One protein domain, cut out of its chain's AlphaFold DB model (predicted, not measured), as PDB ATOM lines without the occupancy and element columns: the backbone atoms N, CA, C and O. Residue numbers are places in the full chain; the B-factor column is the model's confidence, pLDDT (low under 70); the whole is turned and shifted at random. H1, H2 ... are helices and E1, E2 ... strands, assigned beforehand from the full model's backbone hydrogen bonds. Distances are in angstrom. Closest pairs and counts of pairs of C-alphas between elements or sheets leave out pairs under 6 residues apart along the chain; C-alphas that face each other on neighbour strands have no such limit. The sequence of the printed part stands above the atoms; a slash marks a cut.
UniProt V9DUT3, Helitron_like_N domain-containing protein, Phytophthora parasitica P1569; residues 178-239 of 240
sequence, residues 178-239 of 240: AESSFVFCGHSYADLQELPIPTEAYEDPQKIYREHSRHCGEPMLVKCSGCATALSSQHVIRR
ATOM      1  N   ALA A 178      12.025 127.940 158.684       71.31
ATOM      2  CA  ALA A 178      13.381 127.409 158.819       71.31
ATOM      3  C   ALA A 178      13.502 125.927 158.416       71.31
ATOM      4  O   ALA A 178      14.539 125.512 157.906       71.31
ATOM      5  N   GLU A 179      12.445 125.139 158.618       75.06
ATOM      6  CA  GLU A 179      12.400 123.706 158.292       75.06
ATOM      7  C   GLU A 179      11.746 123.437 156.926       75.06
ATOM      8  O   GLU A 179      11.752 122.311 156.430       75.06
ATOM      9  N   SER A 180      11.190 124.475 156.298       76.31
ATOM     10  CA  SER A 180      10.500 124.379 155.016       76.31
ATOM     11  C   SER A 180      11.462 124.598 153.855       76.31
ATOM     12  O   SER A 180      12.305 125.499 153.862       76.31
ATOM     13  N   SER A 181      11.301 123.785 152.814       78.44
ATOM     14  CA  SER A 181      12.098 123.882 151.597       78.44
ATOM     15  C   SER A 181      11.240 123.886 150.337       78.44
ATOM     16  O   SER A 181      10.094 123.429 150.289       78.44
ATOM     17  N   PHE A 182      11.803 124.462 149.285       75.44
ATOM     18  CA  PHE A 182      11.185 124.609 147.986       75.44
ATOM     19  C   PHE A 182      10.986 123.249 147.345       75.44
ATOM     20  O   PHE A 182      11.945 122.566 147.011       75.44
ATOM     21  N   VAL A 183       9.741 122.857 147.095       70.88
ATOM     22  CA  VAL A 183       9.470 121.475 146.674       70.88
ATOM     23  C   VAL A 183      10.045 121.142 145.290       70.88
ATOM     24  O   VAL A 183      10.270 119.977 144.980       70.88
ATOM     25  N   PHE A 184      10.323 122.147 144.457       73.62
ATOM     26  CA  PHE A 184      10.925 121.925 143.141       73.62
ATOM     27  C   PHE A 184      12.460 121.889 143.150       73.62
ATOM     28  O   PHE A 184      13.041 121.395 142.190       73.62
ATOM     29  N   CYS A 185      13.131 122.427 144.179       80.62
ATOM     30  CA  CYS A 185      14.593 122.587 144.154       80.62
ATOM     31  C   CYS A 185      15.310 122.441 145.508       80.62
ATOM     32  O   CYS A 185      16.528 122.566 145.551       80.62
ATOM     33  N   GLY A 186      14.591 122.198 146.604       78.69
ATOM     34  CA  GLY A 186      15.133 121.965 147.946       78.69
ATOM     35  C   GLY A 186      15.692 123.190 148.677       78.69
ATOM     36  O   GLY A 186      16.162 123.037 149.799       78.69
ATOM     37  N   HIS A 187      15.647 124.396 148.096       84.00
ATOM     38  CA  HIS A 187      16.146 125.613 148.759       84.00
ATOM     39  C   HIS A 187      15.279 126.016 149.950       84.00
ATOM     40  O   HIS A 187      14.063 125.841 149.908       84.00
ATOM     41  N   SER A 188      15.883 126.581 150.994       81.69
ATOM     42  CA  SER A 188      15.136 127.031 152.171       81.69
ATOM     43  C   SER A 188      14.135 128.125 151.802       81.69
ATOM     44  O   SER A 188      14.393 128.963 150.934       81.69
ATOM     45  N   TYR A 189      12.993 128.154 152.491       79.25
ATOM     46  CA  TYR A 189      12.064 129.281 152.380       79.25
ATOM     47  C   TYR A 189      12.665 130.599 152.885       79.25
ATOM     48  O   TYR A 189      12.185 131.658 152.491       79.25
ATOM     49  N   ALA A 190      13.739 130.553 153.683       78.81
ATOM     50  CA  ALA A 190      14.497 131.739 154.084       78.81
ATOM     51  C   ALA A 190      15.099 132.503 152.887       78.81
ATOM     52  O   ALA A 190      15.320 133.707 152.981       78.81
ATOM     53  N   ASP A 191      15.310 131.826 151.755       80.06
ATOM     54  CA  ASP A 191      15.931 132.402 150.559       80.06
ATOM     55  C   ASP A 191      14.899 132.846 149.502       80.06
ATOM     56  O   ASP A 191      15.240 133.036 148.325       80.06
ATOM     57  N   LEU A 192      13.621 132.959 149.879       82.94
ATOM     58  CA  LEU A 192      12.568 133.476 149.008       82.94
ATOM     59  C   LEU A 192      12.684 134.995 148.866       82.94
ATOM     60  O   LEU A 192      12.821 135.727 149.840       82.94
ATOM     61  N   GLN A 193      12.581 135.466 147.629       87.69
ATOM     62  CA  GLN A 193      12.514 136.885 147.307       87.69
ATOM     63  C   GLN A 193      11.056 137.297 147.150       87.69
ATOM     64  O   GLN A 193      10.300 136.629 146.440       87.69
ATOM     65  N   GLU A 194      10.672 138.395 147.790       89.31
ATOM     66  CA  GLU A 194       9.355 139.001 147.609       89.31
ATOM     67  C   GLU A 194       9.173 139.507 146.172       89.31
ATOM     68  O   GLU A 194      10.090 140.052 145.551       89.31
ATOM     69  N   LEU A 195       7.977 139.299 145.625       88.19
ATOM     70  CA  LEU A 195       7.527 139.922 144.389       88.19
ATOM     71  C   LEU A 195       6.484 140.990 144.733       88.19
ATOM     72  O   LEU A 195       5.705 140.803 145.671       88.19
ATOM     73  N   PRO A 196       6.429 142.101 143.980       88.00
ATOM     74  CA  PRO A 196       5.400 143.106 144.192       88.00
ATOM     75  C   PRO A 196       4.016 142.495 143.963       88.00
ATOM     76  O   PRO A 196       3.809 141.737 143.013       88.00
ATOM     77  N   ILE A 197       3.060 142.858 144.819       84.12
ATOM     78  CA  ILE A 197       1.658 142.481 144.644       84.12
ATOM     79  C   ILE A 197       1.165 143.113 143.329       84.12
ATOM     80  O   ILE A 197       1.232 144.341 143.207       84.12
ATOM     81  N   PRO A 198       0.689 142.320 142.348       82.00
ATOM     82  CA  PRO A 198       0.193 142.853 141.082       82.00
ATOM     83  C   PRO A 198      -0.954 143.842 141.305       82.00
ATOM     84  O   PRO A 198      -1.793 143.627 142.181       82.00
ATOM     85  N   THR A 199      -1.019 144.914 140.515       81.69
ATOM     86  CA  THR A 199      -2.056 145.951 140.657       81.69
ATOM     87  C   THR A 199      -3.464 145.367 140.505       81.69
ATOM     88  O   THR A 199      -4.394 145.781 141.192       81.69
ATOM     89  N   GLU A 200      -3.599 144.340 139.669       75.44
ATOM     90  CA  GLU A 200      -4.838 143.610 139.402       75.44
ATOM     91  C   GLU A 200      -5.361 142.874 140.646       75.44
ATOM     92  O   GLU A 200      -6.556 142.613 140.753       75.44
ATOM     93  N   ALA A 201      -4.496 142.568 141.623       70.69
ATOM     94  CA  ALA A 201      -4.908 141.950 142.883       70.69
ATOM     95  C   ALA A 201      -5.722 142.903 143.782       70.69
ATOM     96  O   ALA A 201      -6.382 142.440 144.711       70.69
ATOM     97  N   TYR A 202      -5.688 144.215 143.512       76.81
ATOM     98  CA  TYR A 202      -6.488 145.226 144.212       76.81
ATOM     99  C   TYR A 202      -7.825 145.526 143.517       76.81
ATOM    100  O   TYR A 202      -8.631 146.302 144.038       76.81
ATOM    101  N   GLU A 203      -8.066 144.951 142.340       75.19
ATOM    102  CA  GLU A 203      -9.307 145.144 141.594       75.19
ATOM    103  C   GLU A 203     -10.425 144.226 142.107       75.19
ATOM    104  O   GLU A 203     -10.180 143.187 142.718       75.19
ATOM    105  N   ASP A 204     -11.682 144.615 141.863       67.25
ATOM    106  CA  ASP A 204     -12.846 143.826 142.275       67.25
ATOM    107  C   ASP A 204     -12.841 142.460 141.560       67.25
ATOM    108  O   ASP A 204     -13.076 142.405 140.343       67.25
ATOM    109  N   PRO A 205     -12.654 141.341 142.288       62.97
ATOM    110  CA  PRO A 205     -12.601 140.020 141.677       62.97
ATOM    111  C   PRO A 205     -13.893 139.690 140.918       62.97
ATOM    112  O   PRO A 205     -13.851 138.984 139.913       62.97
ATOM    113  N   GLN A 206     -15.049 140.239 141.320       62.56
ATOM    114  CA  GLN A 206     -16.329 139.988 140.652       62.56
ATOM    115  C   GLN A 206     -16.457 140.680 139.289       62.56
ATOM    116  O   GLN A 206     -17.193 140.182 138.432       62.56
ATOM    117  N   LYS A 207     -15.749 141.795 139.055       62.28
ATOM    118  CA  LYS A 207     -15.685 142.434 137.728       62.28
ATOM    119  C   LYS A 207     -14.853 141.605 136.755       62.28
ATOM    120  O   LYS A 207     -15.278 141.387 135.622       62.28
ATOM    121  N   ILE A 208     -13.740 141.050 137.232       55.81
ATOM    122  CA  ILE A 208     -12.819 140.223 136.440       55.81
ATOM    123  C   ILE A 208     -13.524 138.957 135.918       55.81
ATOM    124  O   ILE A 208     -13.405 138.629 134.736       55.81
ATOM    125  N   TYR A 209     -14.345 138.298 136.749       55.44
ATOM    126  CA  TYR A 209     -15.116 137.112 136.336       55.44
ATOM    127  C   TYR A 209     -16.210 137.394 135.293       55.44
ATOM    128  O   TYR A 209     -16.599 136.477 134.569       55.44
ATOM    129  N   ARG A 210     -16.737 138.624 135.216       55.69
ATOM    130  CA  ARG A 210     -17.808 138.979 134.265       55.69
ATOM    131  C   ARG A 210     -17.281 139.353 132.887       55.69
ATOM    132  O   ARG A 210     -17.983 139.132 131.905       55.69
ATOM    133  N   GLU A 211     -16.081 139.919 132.812       56.41
ATOM    134  CA  GLU A 211     -15.552 140.472 131.561       56.41
ATOM    135  C   GLU A 211     -14.603 139.514 130.829       56.41
ATOM    136  O   GLU A 211     -14.451 139.633 129.615       56.41
ATOM    137  N   HIS A 212     -13.999 138.531 131.512       50.69
ATOM    138  CA  HIS A 212     -13.038 137.617 130.890       50.69
ATOM    139  C   HIS A 212     -13.212 136.162 131.361       50.69
ATOM    140  O   HIS A 212     -12.910 135.817 132.497       50.69
ATOM    141  N   SER A 213     -13.554 135.251 130.440       48.47
ATOM    142  CA  SER A 213     -13.497 133.785 130.638       48.47
ATOM    143  C   SER A 213     -12.067 133.227 130.775       48.47
ATOM    144  O   SER A 213     -11.844 132.031 130.585       48.47
ATOM    145  N   ARG A 214     -11.067 134.069 131.054       50.72
ATOM    146  CA  ARG A 214      -9.693 133.635 131.317       50.72
ATOM    147  C   ARG A 214      -9.528 133.507 132.819       50.72
ATOM    148  O   ARG A 214      -9.770 134.462 133.544       50.72
ATOM    149  N   HIS A 215      -9.123 132.323 133.271       52.25
ATOM    150  CA  HIS A 215      -8.677 132.094 134.639       52.25
ATOM    151  C   HIS A 215      -7.685 133.193 135.040       52.25
ATOM    152  O   HIS A 215      -6.545 133.187 134.579       52.25
ATOM    153  N   CYS A 216      -8.127 134.142 135.865       55.84
ATOM    154  CA  CYS A 216      -7.219 135.009 136.594       55.84
ATOM    155  C   CYS A 216      -6.465 134.079 137.547       55.84
ATOM    156  O   CYS A 216      -7.032 133.567 138.514       55.84
ATOM    157  N   GLY A 217      -5.245 133.709 137.155       63.78
ATOM    158  CA  GLY A 217      -4.376 132.887 137.978       63.78
ATOM    159  C   GLY A 217      -4.073 133.631 139.272       63.78
ATOM    160  O   GLY A 217      -3.984 134.855 139.280       63.78
ATOM    161  N   GLU A 218      -3.937 132.892 140.366       72.94
ATOM    162  CA  GLU A 218      -3.539 133.469 141.644       72.94
ATOM    163  C   GLU A 218      -2.236 134.278 141.491       72.94
ATOM    164  O   GLU A 218      -1.322 133.811 140.800       72.94
ATOM    165  N   PRO A 219      -2.122 135.465 142.115       81.88
ATOM    166  CA  PRO A 219      -0.924 136.277 141.997       81.88
ATOM    167  C   PRO A 219       0.299 135.528 142.524       81.88
ATOM    168  O   PRO A 219       0.265 134.862 143.562       81.88
ATOM    169  N   MET A 220       1.399 135.662 141.793       86.12
ATOM    170  CA  MET A 220       2.695 135.143 142.205       86.12
ATOM    171  C   MET A 220       3.341 136.171 143.130       86.12
ATOM    172  O   MET A 220       3.559 137.308 142.724       86.12
ATOM    173  N   LEU A 221       3.614 135.778 144.372       87.00
ATOM    174  CA  LEU A 221       4.003 136.687 145.455       87.00
ATOM    175  C   LEU A 221       5.461 136.526 145.877       87.00
ATOM    176  O   LEU A 221       6.026 137.421 146.493       87.00
ATOM    177  N   VAL A 222       6.078 135.390 145.558       87.00
ATOM    178  CA  VAL A 222       7.470 135.114 145.920       87.00
ATOM    179  C   VAL A 222       8.192 134.394 144.794       87.00
ATOM    180  O   VAL A 222       7.573 133.729 143.964       87.00
ATOM    181  N   LYS A 223       9.518 134.492 144.776       89.94
ATOM    182  CA  LYS A 223      10.395 133.803 143.831       89.94
ATOM    183  C   LYS A 223      11.520 133.103 144.576       89.94
ATOM    184  O   LYS A 223      12.151 133.688 145.449       89.94
ATOM    185  N   CYS A 224      11.814 131.858 144.206       85.62
ATOM    186  CA  CYS A 224      13.003 131.175 144.709       85.62
ATOM    187  C   CYS A 224      14.269 131.827 144.144       85.62
ATOM    188  O   CYS A 224      14.418 131.931 142.925       85.62
ATOM    189  N   SER A 225      15.198 132.222 145.012       84.19
ATOM    190  CA  SER A 225      16.503 132.760 144.607       84.19
ATOM    191  C   SER A 225      17.357 131.750 143.827       84.19
ATOM    192  O   SER A 225      18.056 132.143 142.897       84.19
ATOM    193  N   GLY A 226      17.262 130.455 144.150       83.25
ATOM    194  CA  GLY A 226      18.056 129.399 143.515       83.25
ATOM    195  C   GLY A 226      17.558 128.984 142.128       83.25
ATOM    196  O   GLY A 226      18.316 128.998 141.162       83.25
ATOM    197  N   CYS A 227      16.279 128.609 142.001       85.44
ATOM    198  CA  CYS A 227      15.724 128.099 140.736       85.44
ATOM    199  C   CYS A 227      14.885 129.120 139.955       85.44
ATOM    200  O   CYS A 227      14.336 128.787 138.906       85.44
ATOM    201  N   ALA A 228      14.746 130.347 140.468       86.69
ATOM    202  CA  ALA A 228      13.977 131.436 139.867       86.69
ATOM    203  C   ALA A 228      12.474 131.159 139.655       86.69
ATOM    204  O   ALA A 228      11.781 131.975 139.045       86.69
ATOM    205  N   THR A 229      11.947 130.047 140.168       86.56
ATOM    206  CA  THR A 229      10.525 129.713 140.076       86.56
ATOM    207  C   THR A 229       9.718 130.629 140.988       86.56
ATOM    208  O   THR A 229      10.004 130.734 142.183       86.56
ATOM    209  N   ALA A 230       8.715 131.293 140.419       87.44
ATOM    210  CA  ALA A 230       7.759 132.086 141.175       87.44
ATOM    211  C   ALA A 230       6.697 131.175 141.811       87.44
ATOM    212  O   ALA A 230       6.336 130.158 141.215       87.44
ATOM    213  N   LEU A 231       6.159 131.555 142.973       80.12
ATOM    214  CA  LEU A 231       5.052 130.880 143.654       80.12
ATOM    215  C   LEU A 231       3.949 131.860 144.065       80.12
ATOM    216  O   LEU A 231       4.209 133.022 144.375       80.12
ATOM    217  N   SER A 232       2.725 131.344 144.125       83.62
ATOM    218  CA  SER A 232       1.580 131.993 144.768       83.62
ATOM    219  C   SER A 232       1.406 131.515 146.217       83.62
ATOM    220  O   SER A 232       2.065 130.561 146.645       83.62
ATOM    221  N   SER A 233       0.479 132.122 146.963       77.50
ATOM    222  CA  SER A 233       0.207 131.739 148.355       77.50
ATOM    223  C   SER A 233      -0.268 130.283 148.486       77.50
ATOM    224  O   SER A 233       0.176 129.564 149.381       77.50
ATOM    225  N   GLN A 234      -1.079 129.780 147.547       74.94
ATOM    226  CA  GLN A 234      -1.549 128.390 147.581       74.94
ATOM    227  C   GLN A 234      -0.429 127.378 147.339       74.94
ATOM    228  O   GLN A 234      -0.503 126.275 147.872       74.94
ATOM    229  N   HIS A 235       0.607 127.717 146.566       75.81
ATOM    230  CA  HIS A 235       1.740 126.806 146.380       75.81
ATOM    231  C   HIS A 235       2.531 126.595 147.676       75.81
ATOM    232  O   HIS A 235       3.106 125.524 147.860       75.81
ATOM    233  N   VAL A 236       2.533 127.601 148.556       68.19
ATOM    234  CA  VAL A 236       3.164 127.559 149.879       68.19
ATOM    235  C   VAL A 236       2.254 126.853 150.895       68.19
ATOM    236  O   VAL A 236       2.724 126.021 151.660       68.19
ATOM    237  N   ILE A 237       0.942 127.125 150.870       67.56
ATOM    238  CA  ILE A 237      -0.020 126.603 151.861       67.56
ATOM    239  C   ILE A 237      -0.454 125.155 151.576       67.56
ATOM    240  O   ILE A 237      -0.549 124.355 152.500       67.56
ATOM    241  N   ARG A 238      -0.727 124.781 150.316       63.75
ATOM    242  CA  ARG A 238      -1.299 123.461 149.954       63.75
ATOM    243  C   ARG A 238      -0.313 122.289 150.027       63.75
ATOM    244  O   ARG A 238      -0.631 121.207 149.539       63.75
ATOM    245  N   ARG A 239       0.901 122.513 150.528       60.25
ATOM    246  CA  ARG A 239       1.914 121.463 150.709       60.25
ATOM    247  C   ARG A 239       2.308 121.251 152.177       60.25
ATOM    248  O   ARG A 239       3.285 120.546 152.419       60.25
TER     249      ARG A 239
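Overview. This is residues 178 to 239 of the 240 residues of the protein "Helitron_like_N domain-containing protein" of Phytophthora parasitica P1569 (UniProt V9DUT3). A small sheet of three short strands, E1, E2 and E3, makes one part of the domain, and a wide, open loop of chain runs out from E1 through the short helices H1 and H2 and folds back to E2, with residues 209 to 215 sticking out at its far end. The short helix H3 only grazes the sheet, and residues 178 to 191, which have no named element, wind toward the end of the long axis away from H2. The printed part has 62 residues, with three named helices and three named strands in the order E1, H1, H2, E2, E3, H3 along the chain; the sheet's order is E1, E2, E3, all antiparallel. The class is mixed, helices and strands, though under half of the residues, 27 of 62, are in named elements. The whole is loose, with a radius of gyration of the C-alphas of 14.0 A, and elongated, spanning 41 by 21 by 17 A.

Arrangement. In the sheet, strand E2, residues 220 to 224, is the inner strand; the edge strands are E1, residues 192 to 194, and E3, residues 230 to 232. E1 and E2 are antiparallel, with 143 degrees between their directions. The C-alphas of Glu 194 and Val 222 face each other at 4.6 A, and N 193 and O 223 are within hydrogen-bond range at 2.8 A, as are N 223 and O 193 at 2.8 A. E2 and E3 form a hairpin, antiparallel at 138 degrees. Here the C-alphas of Lys 223 and Ala 230 face each other at 4.1 A, and N 221 and O 231 are within hydrogen-bond range at 2.8 A, as are N 231 and O 222 at 2.8 A. E1 and E3 are apart. Helix H3, residues 233 to 237, is on the sheet but only grazes it, with residues 233 to 236; the closest C-alphas of E2 and H3 are those of Leu 221 and Ser 233, 6.9 A apart. Helix H1, residues 199 to 202, and helix H2, residues 205 to 211, are not on the sheet. H1 and H2 are apart, and each is apart from H3. In H3 every O i to N i+4 pair is within hydrogen-bond range; in H2 2 of 3 are, and H1 is too short for such a pair.

Along the chain. E2 is the longest strand and measures 11.3 A from its first C-alpha, Met 220 at (2.695, 135.143, 142.205), to its last, Cys 224. E3 measures 7.1 A from Ala 230 to Ser 232, and E1 measures 6.5 A from C-alpha 192 at (12.568, 133.476, 149.008) to C-alpha 194. H2 is the longest helix, 10.5 A from Pro 205 to Glu 211, whose C-alpha is at (-15.552, 140.472, 131.561). H1 measures 5.7 A from Thr 199 to Tyr 202, and H3 6.2 A from Ser 233 to Ile 237, whose C-alpha is at (-0.020, 126.603, 151.861).

Size, cuts and confidence. The two C-alphas farthest apart are those of Glu 179 and Glu 211, at 42.2 A. The centre of E3 is nearest to the mean of the C-alphas, at 2.9 A, and that of H2 is farthest, at 20.2 A. Residues 209 to 215, of which 209 to 211 belong to H2, stand free. The C-alphas of residues 178 to 191 lie 13 to 20 A from the mean of all C-alphas. No link is long: that from H2 to E2, with 8 residues, is short, and the others are tight. The printed part has no cut. The mean pLDDT of the printed part is 74.6, and residues 204 to 217 and 236 to 239 are under 70 in this predicted model; the mean of H2 is 59.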